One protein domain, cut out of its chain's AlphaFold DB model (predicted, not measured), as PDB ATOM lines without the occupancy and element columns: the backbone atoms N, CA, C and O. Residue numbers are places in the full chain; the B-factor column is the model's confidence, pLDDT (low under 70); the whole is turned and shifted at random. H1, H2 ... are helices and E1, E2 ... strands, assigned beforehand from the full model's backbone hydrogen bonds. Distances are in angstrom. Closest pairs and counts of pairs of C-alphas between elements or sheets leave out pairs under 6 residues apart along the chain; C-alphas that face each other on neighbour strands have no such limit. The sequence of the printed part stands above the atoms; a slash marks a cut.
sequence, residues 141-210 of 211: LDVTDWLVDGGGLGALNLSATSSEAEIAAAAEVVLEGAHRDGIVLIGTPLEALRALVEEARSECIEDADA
ATOM      1  N   LEU A 141     175.245 152.982 153.744       91.12
ATOM      2  CA  LEU A 141     176.698 152.979 153.950       91.12
ATOM      3  C   LEU A 141     177.177 154.306 154.534       91.12
ATOM      4  O   LEU A 141     176.579 155.351 154.276       91.12
ATOM      5  N   ASP A 142     178.266 154.267 155.300       90.62
ATOM      6  CA  ASP A 142     179.011 155.483 155.622       90.62
ATOM      7  C   ASP A 142     179.666 156.021 154.346       90.62
ATOM      8  O   ASP A 142     180.184 155.260 153.523       90.62
ATOM      9  N   VAL A 143     179.621 157.338 154.161       90.50
ATOM     10  CA  VAL A 143     180.216 157.976 152.986       90.50
ATOM     11  C   VAL A 143     181.720 157.724 152.884       90.50
ATOM     12  O   VAL A 143     182.239 157.584 151.781       90.50
ATOM     13  N   THR A 144     182.412 157.626 154.016       87.00
ATOM     14  CA  THR A 144     183.857 157.392 154.071       87.00
ATOM     15  C   THR A 144     184.179 155.980 153.603       87.00
ATOM     16  O   THR A 144     185.024 155.813 152.728       87.00
ATOM     17  N   ASP A 145     183.451 154.984 154.113       85.19
ATOM     18  CA  ASP A 145     183.618 153.581 153.720       85.19
ATOM     19  C   ASP A 145     183.363 153.407 152.217       85.19
ATOM     20  O   ASP A 145     184.163 152.800 151.506       85.19
ATOM     21  N   TRP A 146     182.298 154.033 151.703       85.69
ATOM     22  CA  TRP A 146     181.980 154.014 150.275       85.69
ATOM     23  C   TRP A 146     183.089 154.626 149.410       85.69
ATOM     24  O   TRP A 146     183.444 154.081 148.363       85.69
ATOM     25  N   LEU A 147     183.650 155.760 149.836       87.44
ATOM     26  CA  LEU A 147     184.745 156.417 149.125       87.44
ATOM     27  C   LEU A 147     186.019 155.564 149.127       87.44
ATOM     28  O   LEU A 147     186.696 155.496 148.101       87.44
ATOM     29  N   VAL A 148     186.336 154.903 150.242       82.56
ATOM     30  CA  VAL A 148     187.504 154.017 150.361       82.56
ATOM     31  C   VAL A 148     187.359 152.803 149.443       82.56
ATOM     32  O   VAL A 148     188.256 152.542 148.636       82.56
ATOM     33  N   ASP A 149     186.215 152.120 149.487       83.44
ATOM     34  CA  ASP A 149     185.939 150.955 148.635       83.44
ATOM     35  C   ASP A 149     185.904 151.322 147.141       83.44
ATOM     36  O   ASP A 149     186.306 150.534 146.282       83.44
ATOM     37  N   GLY A 150     185.477 152.549 146.823       77.81
ATOM     38  CA  GLY A 150     185.447 153.104 145.469       77.81
ATOM     39  C   GLY A 150     186.812 153.511 144.894       77.81
ATOM     40  O   GLY A 150     186.866 153.958 143.749       77.81
ATOM     41  N   GLY A 151     187.911 153.367 145.645       75.81
ATOM     42  CA  GLY A 151     189.264 153.731 145.201       75.81
ATOM     43  C   GLY A 151     189.710 155.154 145.569       75.81
ATOM     44  O   GLY A 151     190.704 155.645 145.025       75.81
ATOM     45  N   GLY A 152     189.000 155.814 146.487       81.94
ATOM     46  CA  GLY A 152     189.381 157.088 147.097       81.94
ATOM     47  C   GLY A 152     189.467 158.267 146.121       81.94
ATOM     48  O   GLY A 152     188.790 158.318 145.093       81.94
ATOM     49  N   LEU A 153     190.331 159.238 146.444       84.56
ATOM     50  CA  LEU A 153     190.512 160.462 145.650       84.56
ATOM     51  C   LEU A 153     190.924 160.178 144.197       84.56
ATOM     52  O   LEU A 153     190.449 160.846 143.279       84.56
ATOM     53  N   GLY A 154     191.766 159.162 143.974       81.50
ATOM     54  CA  GLY A 154     192.286 158.826 142.648       81.50
ATOM     55  C   GLY A 154     191.197 158.405 141.659       81.50
ATOM     56  O   GLY A 154     191.223 158.831 140.506       81.50
ATOM     57  N   ALA A 155     190.196 157.643 142.111       86.56
ATOM     58  CA  ALA A 155     189.061 157.241 141.277       86.56
ATOM     59  C   ALA A 155     188.186 158.432 140.841       86.56
ATOM     60  O   ALA A 155     187.536 158.383 139.797       86.56
ATOM     61  N   LEU A 156     188.210 159.519 141.616       88.31
ATOM     62  CA  LEU A 156     187.466 160.754 141.363       88.31
ATOM     63  C   LEU A 156     188.316 161.842 140.686       88.31
ATOM     64  O   LEU A 156     187.839 162.959 140.504       88.31
ATOM     65  N   ASN A 157     189.554 161.526 140.284       90.00
ATOM     66  CA  ASN A 157     190.537 162.480 139.754       90.00
ATOM     67  C   ASN A 157     190.823 163.662 140.701       90.00
ATOM     68  O   ASN A 157     191.094 164.775 140.251       90.00
ATOM     69  N   LEU A 158     190.766 163.424 142.011       91.81
ATOM     70  CA  LEU A 158     191.112 164.405 143.034       91.81
ATOM     71  C   LEU A 158     192.542 164.196 143.549       91.81
ATOM     72  O   LEU A 158     193.095 163.099 143.500       91.81
ATOM     73  N   SER A 159     193.136 165.272 144.063       90.88
ATOM     74  CA  SER A 159     194.472 165.299 144.669       90.88
ATOM     75  C   SER A 159     194.551 166.345 145.786       90.88
ATOM     76  O   SER A 159     193.647 167.166 145.934       90.88
ATOM     77  N   ALA A 160     195.675 166.399 146.508       90.56
ATOM     78  CA  ALA A 160     195.973 167.416 147.531       90.56
ATOM     79  C   ALA A 160     195.847 168.883 147.046       90.56
ATOM     80  O   ALA A 160     195.649 169.814 147.837       90.56
ATOM     81  N   THR A 161     195.972 169.097 145.733       90.69
ATOM     82  CA  THR A 161     195.901 170.422 145.093       90.69
ATOM     83  C   THR A 161     194.532 170.745 144.500       90.69
ATOM     84  O   THR A 161     194.344 171.847 143.987       90.69
ATOM     85  N   SER A 162     193.578 169.811 144.580       93.81
ATOM     86  CA  SER A 162     192.235 170.013 144.050       93.81
ATOM     87  C   SER A 162     191.547 171.203 144.715       93.81
ATOM     88  O   SER A 162     191.612 171.418 145.927       93.81
ATOM     89  N   SER A 163     190.894 171.997 143.879       94.56
ATOM     90  CA  SER A 163     190.120 173.166 144.263       94.56
ATOM     91  C   SER A 163     188.764 172.779 144.845       94.56
ATOM     92  O   SER A 163     188.211 171.719 144.562       94.56
ATOM     93  N   GLU A 164     188.165 173.701 145.595       94.75
ATOM     94  CA  GLU A 164     186.825 173.526 146.161       94.75
ATOM     95  C   GLU A 164     185.756 173.224 145.093       94.75
ATOM     96  O   GLU A 164     184.837 172.446 145.324       94.75
ATOM     97  N   ALA A 165     185.896 173.801 143.896       95.38
ATOM     98  CA  ALA A 165     184.981 173.548 142.788       95.38
ATOM     99  C   ALA A 165     185.103 172.114 142.245       95.38
ATOM    100  O   ALA A 165     184.092 171.502 141.905       95.38
ATOM    101  N   GLU A 166     186.320 171.568 142.183       94.81
ATOM    102  CA  GLU A 166     186.557 170.180 141.768       94.81
ATOM    103  C   GLU A 166     186.032 169.196 142.815       94.81
ATOM    104  O   GLU A 166     185.382 168.215 142.459       94.81
ATOM    105  N   ILE A 167     186.232 169.495 144.103       93.88
ATOM    106  CA  ILE A 167     185.705 168.683 145.207       93.88
ATOM    107  C   ILE A 167     184.171 168.676 145.184       93.88
ATOM    108  O   ILE A 167     183.560 167.613 145.288       93.88
ATOM    109  N   ALA A 168     183.538 169.836 144.992       95.19
ATOM    110  CA  ALA A 168     182.085 169.930 144.874       95.19
ATOM    111  C   ALA A 168     181.546 169.147 143.667       95.19
ATOM    112  O   ALA A 168     180.578 168.404 143.806       95.19
ATOM    113  N   ALA A 169     182.195 169.250 142.503       93.88
ATOM    114  CA  ALA A 169     181.805 168.482 141.324       93.88
ATOM    115  C   ALA A 169     181.932 166.964 141.553       93.88
ATOM    116  O   ALA A 169     181.046 166.205 141.167       93.88
ATOM    117  N   ALA A 170     182.999 166.516 142.216       93.62
ATOM    118  CA  ALA A 170     183.179 165.111 142.566       93.62
ATOM    119  C   ALA A 170     182.133 164.623 143.584       93.62
ATOM    120  O   ALA A 170     181.641 163.504 143.459       93.62
ATOM    121  N   ALA A 171     181.748 165.458 144.554       93.56
ATOM    122  CA  ALA A 171     180.702 165.126 145.520       93.56
ATOM    123  C   ALA A 171     179.351 164.848 144.837       93.56
ATOM    124  O   ALA A 171     178.670 163.890 145.205       93.56
ATOM    125  N   GLU A 172     178.992 165.623 143.810       93.75
ATOM    126  CA  GLU A 172     177.793 165.368 142.996       93.75
ATOM    127  C   GLU A 172     177.891 164.031 142.246       93.75
ATOM    128  O   GLU A 172     176.950 163.240 142.266       93.75
ATOM    129  N   VAL A 173     179.053 163.712 141.662       91.44
ATOM    130  CA  VAL A 173     179.285 162.413 140.999       91.44
ATOM    131  C   VAL A 173     179.125 161.246 141.978       91.44
ATOM    132  O   VAL A 173     178.544 160.219 141.624       91.44
ATOM    133  N   VAL A 174     179.601 161.398 143.218       91.31
ATOM    134  CA  VAL A 174     179.438 160.391 144.277       91.31
ATOM    135  C   VAL A 174     177.964 160.204 144.634       91.31
ATOM    136  O   VAL A 174     177.506 159.065 144.734       91.31
ATOM    137  N   LEU A 175     177.206 161.294 144.782       90.81
ATOM    138  CA  LEU A 175     175.766 161.238 145.056       90.81
ATOM    139  C   LEU A 175     174.993 160.561 143.919       90.81
ATOM    140  O   LEU A 175     174.149 159.702 144.175       90.81
ATOM    141  N   GLU A 176     175.295 160.907 142.668       90.06
ATOM    142  CA  GLU A 176     174.681 160.282 141.494       90.06
ATOM    143  C   GLU A 176     175.029 158.791 141.382       90.06
ATOM    144  O   GLU A 176     174.161 157.979 141.052       90.06
ATOM    145  N   GLY A 177     176.285 158.427 141.661       89.62
ATOM    146  CA  GLY A 177     176.751 157.041 141.686       89.62
ATOM    147  C   GLY A 177     176.021 156.220 142.745       89.62
ATOM    148  O   GLY A 177     175.386 155.222 142.414       89.62
ATOM    149  N   ALA A 178     176.006 156.699 143.991       90.50
ATOM    150  CA  ALA A 178     175.287 156.046 145.080       90.50
ATOM    151  C   ALA A 178     173.790 155.904 144.767       90.50
ATOM    152  O   ALA A 178     173.217 154.833 144.948       90.50
ATOM    153  N   HIS A 179     173.151 156.944 144.219       88.56
ATOM    154  CA  HIS A 179     171.744 156.867 143.834       88.56
ATOM    155  C   HIS A 179     171.481 155.790 142.772       88.56
ATOM    156  O   HIS A 179     170.516 155.033 142.897       88.56
ATOM    157  N   ARG A 180     172.337 155.702 141.746       89.38
ATOM    158  CA  ARG A 180     172.238 154.691 140.681       89.38
ATOM    159  C   ARG A 180     172.360 153.270 141.224       89.38
ATOM    160  O   ARG A 180     171.645 152.388 140.754       89.38
ATOM    161  N   ASP A 181     173.221 153.081 142.215       88.50
ATOM    162  CA  ASP A 181     173.511 151.776 142.805       88.50
ATOM    163  C   ASP A 181     172.532 151.404 143.934       88.50
ATOM    164  O   ASP A 181     172.662 150.348 144.550       88.50
ATOM    165  N   GLY A 182     171.523 152.244 144.206       89.25
ATOM    166  CA  GLY A 182     170.548 152.004 145.273       89.25
ATOM    167  C   GLY A 182     171.148 152.182 146.668       89.25
ATOM    168  O   GLY A 182     170.784 151.478 147.604       89.25
ATOM    169  N   ILE A 183     172.082 153.114 146.830       91.38
ATOM    170  CA  ILE A 183     172.804 153.339 148.080       91.38
ATOM    171  C   ILE A 183     172.370 154.651 148.714       91.38
ATOM    172  O   ILE A 183     172.257 155.692 148.066       91.38
ATOM    173  N   VAL A 184     172.134 154.590 150.020       92.25
ATOM    174  CA  VAL A 184     171.891 155.750 150.868       92.25
ATOM    175  C   VAL A 184     173.147 155.994 151.693       92.25
ATOM    176  O   VAL A 184     173.512 155.177 152.536       92.25
ATOM    177  N   LEU A 185     173.806 157.123 151.442       92.06
ATOM    178  CA  LEU A 185     175.013 157.513 152.162       92.06
ATOM    179  C   LEU A 185     174.657 158.241 153.462       92.06
ATOM    180  O   LEU A 185     173.817 159.145 153.470       92.06
ATOM    181  N   ILE A 186     175.319 157.851 154.548       91.31
ATOM    182  CA  ILE A 186     175.333 158.567 155.822       91.31
ATOM    183  C   ILE A 186     176.537 159.510 155.832       91.31
ATOM    184  O   ILE A 186     177.657 159.098 155.537       91.31
ATOM    185  N   GLY A 187     176.294 160.775 156.177       88.50
ATOM    186  CA  GLY A 187     177.288 161.847 156.101       88.50
ATOM    187  C   GLY A 187     177.232 162.627 154.785       88.50
ATOM    188  O   GLY A 187     176.421 162.347 153.902       88.50
ATOM    189  N   THR A 188     178.083 163.646 154.669       91.94
ATOM    190  CA  THR A 188     178.112 164.544 153.508       91.94
ATOM    191  C   THR A 188     179.298 164.193 152.605       91.94
ATOM    192  O   THR A 188     180.438 164.386 153.035       91.94
ATOM    193  N   PRO A 189     179.089 163.772 151.341       92.75
ATOM    194  CA  PRO A 189     180.194 163.499 150.413       92.75
ATOM    195  C   PRO A 189     181.151 164.672 150.241       92.75
ATOM    196  O   PRO A 189     182.360 164.481 150.217       92.75
ATOM    197  N   LEU A 190     180.624 165.898 150.205       94.25
ATOM    198  CA  LEU A 190     181.436 167.109 150.125       94.25
ATOM    199  C   LEU A 190     182.392 167.254 151.317       94.25
ATOM    200  O   LEU A 190     183.567 167.546 151.132       94.25
ATOM    201  N   GLU A 191     181.905 167.052 152.541       94.19
ATOM    202  CA  GLU A 191     182.734 167.190 153.744       94.19
ATOM    203  C   GLU A 191     183.748 166.051 153.859       94.19
ATOM    204  O   GLU A 191     184.906 166.307 154.183       94.19
ATOM    205  N   ALA A 192     183.344 164.825 153.519       92.69
ATOM    206  CA  ALA A 192     184.235 163.669 153.502       92.69
ATOM    207  C   ALA A 192     185.373 163.843 152.485       92.69
ATOM    208  O   ALA A 192     186.541 163.661 152.819       92.69
ATOM    209  N   LEU A 193     185.061 164.280 151.261       93.25
ATOM    210  CA  LEU A 193     186.076 164.543 150.239       93.25
ATOM    211  C   LEU A 193     186.994 165.709 150.617       93.25
ATOM    212  O   LEU A 193     188.199 165.621 150.392       93.25
ATOM    213  N   ARG A 194     186.463 166.782 151.221       94.06
ATOM    214  CA  ARG A 194     187.293 167.877 151.752       94.06
ATOM    215  C   ARG A 194     188.280 167.373 152.800       94.06
ATOM    216  O   ARG A 194     189.446 167.750 152.742       94.06
ATOM    217  N   ALA A 195     187.823 166.534 153.731       91.81
ATOM    218  CA  ALA A 195     188.680 165.962 154.765       91.81
ATOM    219  C   ALA A 195     189.807 165.116 154.152       91.81
ATOM    220  O   ALA A 195     190.967 165.337 154.480       91.81
ATOM    221  N   LEU A 196     189.480 164.243 153.193       90.94
ATOM    222  CA  LEU A 196     190.466 163.412 152.496       90.94
ATOM    223  C   LEU A 196     191.494 164.243 151.707       90.94
ATOM    224  O   LEU A 196     192.679 163.919 151.695       90.94
ATOM    225  N   VAL A 197     191.068 165.319 151.037       91.50
ATOM    226  CA  VAL A 197     191.991 166.208 150.306       91.50
ATOM    227  C   VAL A 197     192.913 166.966 151.261       91.50
ATOM    228  O   VAL A 197     194.094 167.135 150.956       91.50
ATOM    229  N   GLU A 198     192.400 167.431 152.400       92.19
ATOM    230  CA  GLU A 198     193.203 168.146 153.399       92.19
ATOM    231  C   GLU A 198     194.194 167.218 154.119       92.19
ATOM    232  O   GLU A 198     195.329 167.617 154.387       92.19
ATOM    233  N   GLU A 199     193.807 165.965 154.364       88.94
ATOM    234  CA  GLU A 199     194.702 164.913 154.853       88.94
ATOM    235  C   GLU A 199     195.846 164.676 153.858       88.94
ATOM    236  O   GLU A 199     197.010 164.864 154.209       88.94
ATOM    237  N   ALA A 200     195.527 164.435 152.581       88.00
ATOM    238  CA  ALA A 200     196.533 164.262 151.532       88.00
ATOM    239  C   ALA A 200     197.454 165.490 151.374       88.00
ATOM    240  O   ALA A 200     198.634 165.361 151.045       88.00
ATOM    241  N   ARG A 201     196.932 166.703 151.597       88.81
ATOM    242  CA  ARG A 201     197.726 167.939 151.581       88.81
ATOM    243  C   ARG A 201     198.713 167.998 152.739       88.81
ATOM    244  O   ARG A 201     199.845 168.423 152.526       88.81
ATOM    245  N   SER A 202     198.285 167.593 153.928       87.19
ATOM    246  CA  SER A 202     199.127 167.585 155.124       87.19
ATOM    247  C   SER A 202     200.279 166.588 154.977       87.19
ATOM    248  O   SER A 202     201.424 166.953 155.226       87.19
ATOM    249  N   GLU A 203     200.003 165.389 154.457       84.75
ATOM    250  CA  GLU A 203     201.024 164.367 154.178       84.75
ATOM    251  C   GLU A 203     202.083 164.864 153.177       84.75
ATOM    252  O   GLU A 203     203.280 164.708 153.399       84.75
ATOM    253  N   CYS A 204     201.663 165.564 152.115       75.50
ATOM    254  CA  CYS A 204     202.594 166.138 151.136       75.50
ATOM    255  C   CYS A 204     203.514 167.225 151.723       75.50
ATOM    256  O   CYS A 204     204.594 167.465 151.185       75.50
ATOM    257  N   ILE A 205     203.071 167.936 152.766       70.62
ATOM    258  CA  ILE A 205     203.872 168.972 153.433       70.62
ATOM    259  C   ILE A 205     204.903 168.323 154.361       70.62
ATOM    260  O   ILE A 205     206.058 168.736 154.356       70.62
ATOM    261  N   GLU A 206     204.513 167.288 155.111       64.81
ATOM    262  CA  GLU A 206     205.427 166.562 156.002       64.81
ATOM    263  C   GLU A 206     206.554 165.858 155.231       64.81
ATOM    264  O   GLU A 206     207.708 165.909 155.659       64.81
ATOM    265  N   ASP A 207     206.253 165.282 154.063       61.09
ATOM    266  CA  ASP A 207     207.266 164.671 153.193       61.09
ATOM    267  C   ASP A 207     208.255 165.704 152.620       61.09
ATOM    268  O   ASP A 207     209.430 165.396 152.424       61.09
ATOM    269  N   ALA A 208     207.815 166.946 152.386       59.22
ATOM    270  CA  ALA A 208     208.662 168.017 151.857       59.22
ATOM    271  C   ALA A 208     209.613 168.627 152.906       59.22
ATOM    272  O   ALA A 208     210.659 169.159 152.536       59.22
ATOM    273  N   ASP A 209     209.268 168.552 154.195       58.50
ATOM    274  CA  ASP A 209     210.106 169.023 155.309       58.50
ATOM    275  C   ASP A 209     211.096 167.946 155.814       58.50
ATOM    276  O   ASP A 209     211.967 168.235 156.643       58.50
ATOM    277  N   ALA A 210     210.971 166.701 155.335       56.44
ATOM    278  CA  ALA A 210     211.830 165.567 155.689       56.44
ATOM    279  C   ALA A 210     213.018 165.335 154.724       56.44
ATOM    280  O   ALA A 210     213.907 164.537 155.055       56.44
TER     281      ALA A 210
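Overview. This is residues 141 to 210 of the 211 residues of an uncharacterized protein of Methylobacterium aquaticum (UniProt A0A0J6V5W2). Two longer helices, H3 and H4, make the main body: the first turns of H4 pack on the middle of H3, and the rest of H4 runs on along the length of a rod. The short helices H1 and H2 lie by the first half of H4, and E1 lies between H3 and H4 along the chain, near one end of the rod. The printed part has 70 residues with four named helices and one named strand, in the order H1, H2, H3, E1, H4; the class is mostly helix. It is compact, with a radius of gyration of the C-alphas of 12.6 A and spans of 45 by 22 by 18 A.

Along the chain. H1, residues 143 to 149, begins at C-alpha 143 (180.216, 157.976, 152.986). H2 is residues 152 to 155. H3, residues 164 to 180, is 24.4 A long. E1 is residues 183 to 186. H4, residues 189 to 209, is 30.8 A long and ends at C-alpha 209 (210.106, 169.023, 155.309).

Arrangement. H1 and H4 only just touch, with 3 pairs of C-alphas within 8 A, the closest Val 143 and Pro 189 at 6.1 A. H2 and H4 only just touch, with 3 such pairs, the closest Leu 153 and Leu 196 at 7.5 A. H3 and H4 touch, with the C-alphas of Ala 171 and Leu 190 closest at 5.1 A, at a steep tilt of 47 degrees, opposite ways; H4 does so with residues 189 to 194 alone. E1 pairs with no named strand, but its residues 185 to 186 pair, parallel, with residues 141 to 142. H1, H3 and H4 have every O i to N i+4 pair within hydrogen-bond range; H2 is too short for one.

Size, cuts and confidence. The C-alphas farthest apart, of Gly 182 and Ala 210, are 44.7 A apart. The printed part has no cut and no long link. Residues 206 to 210 have pLDDT under 70.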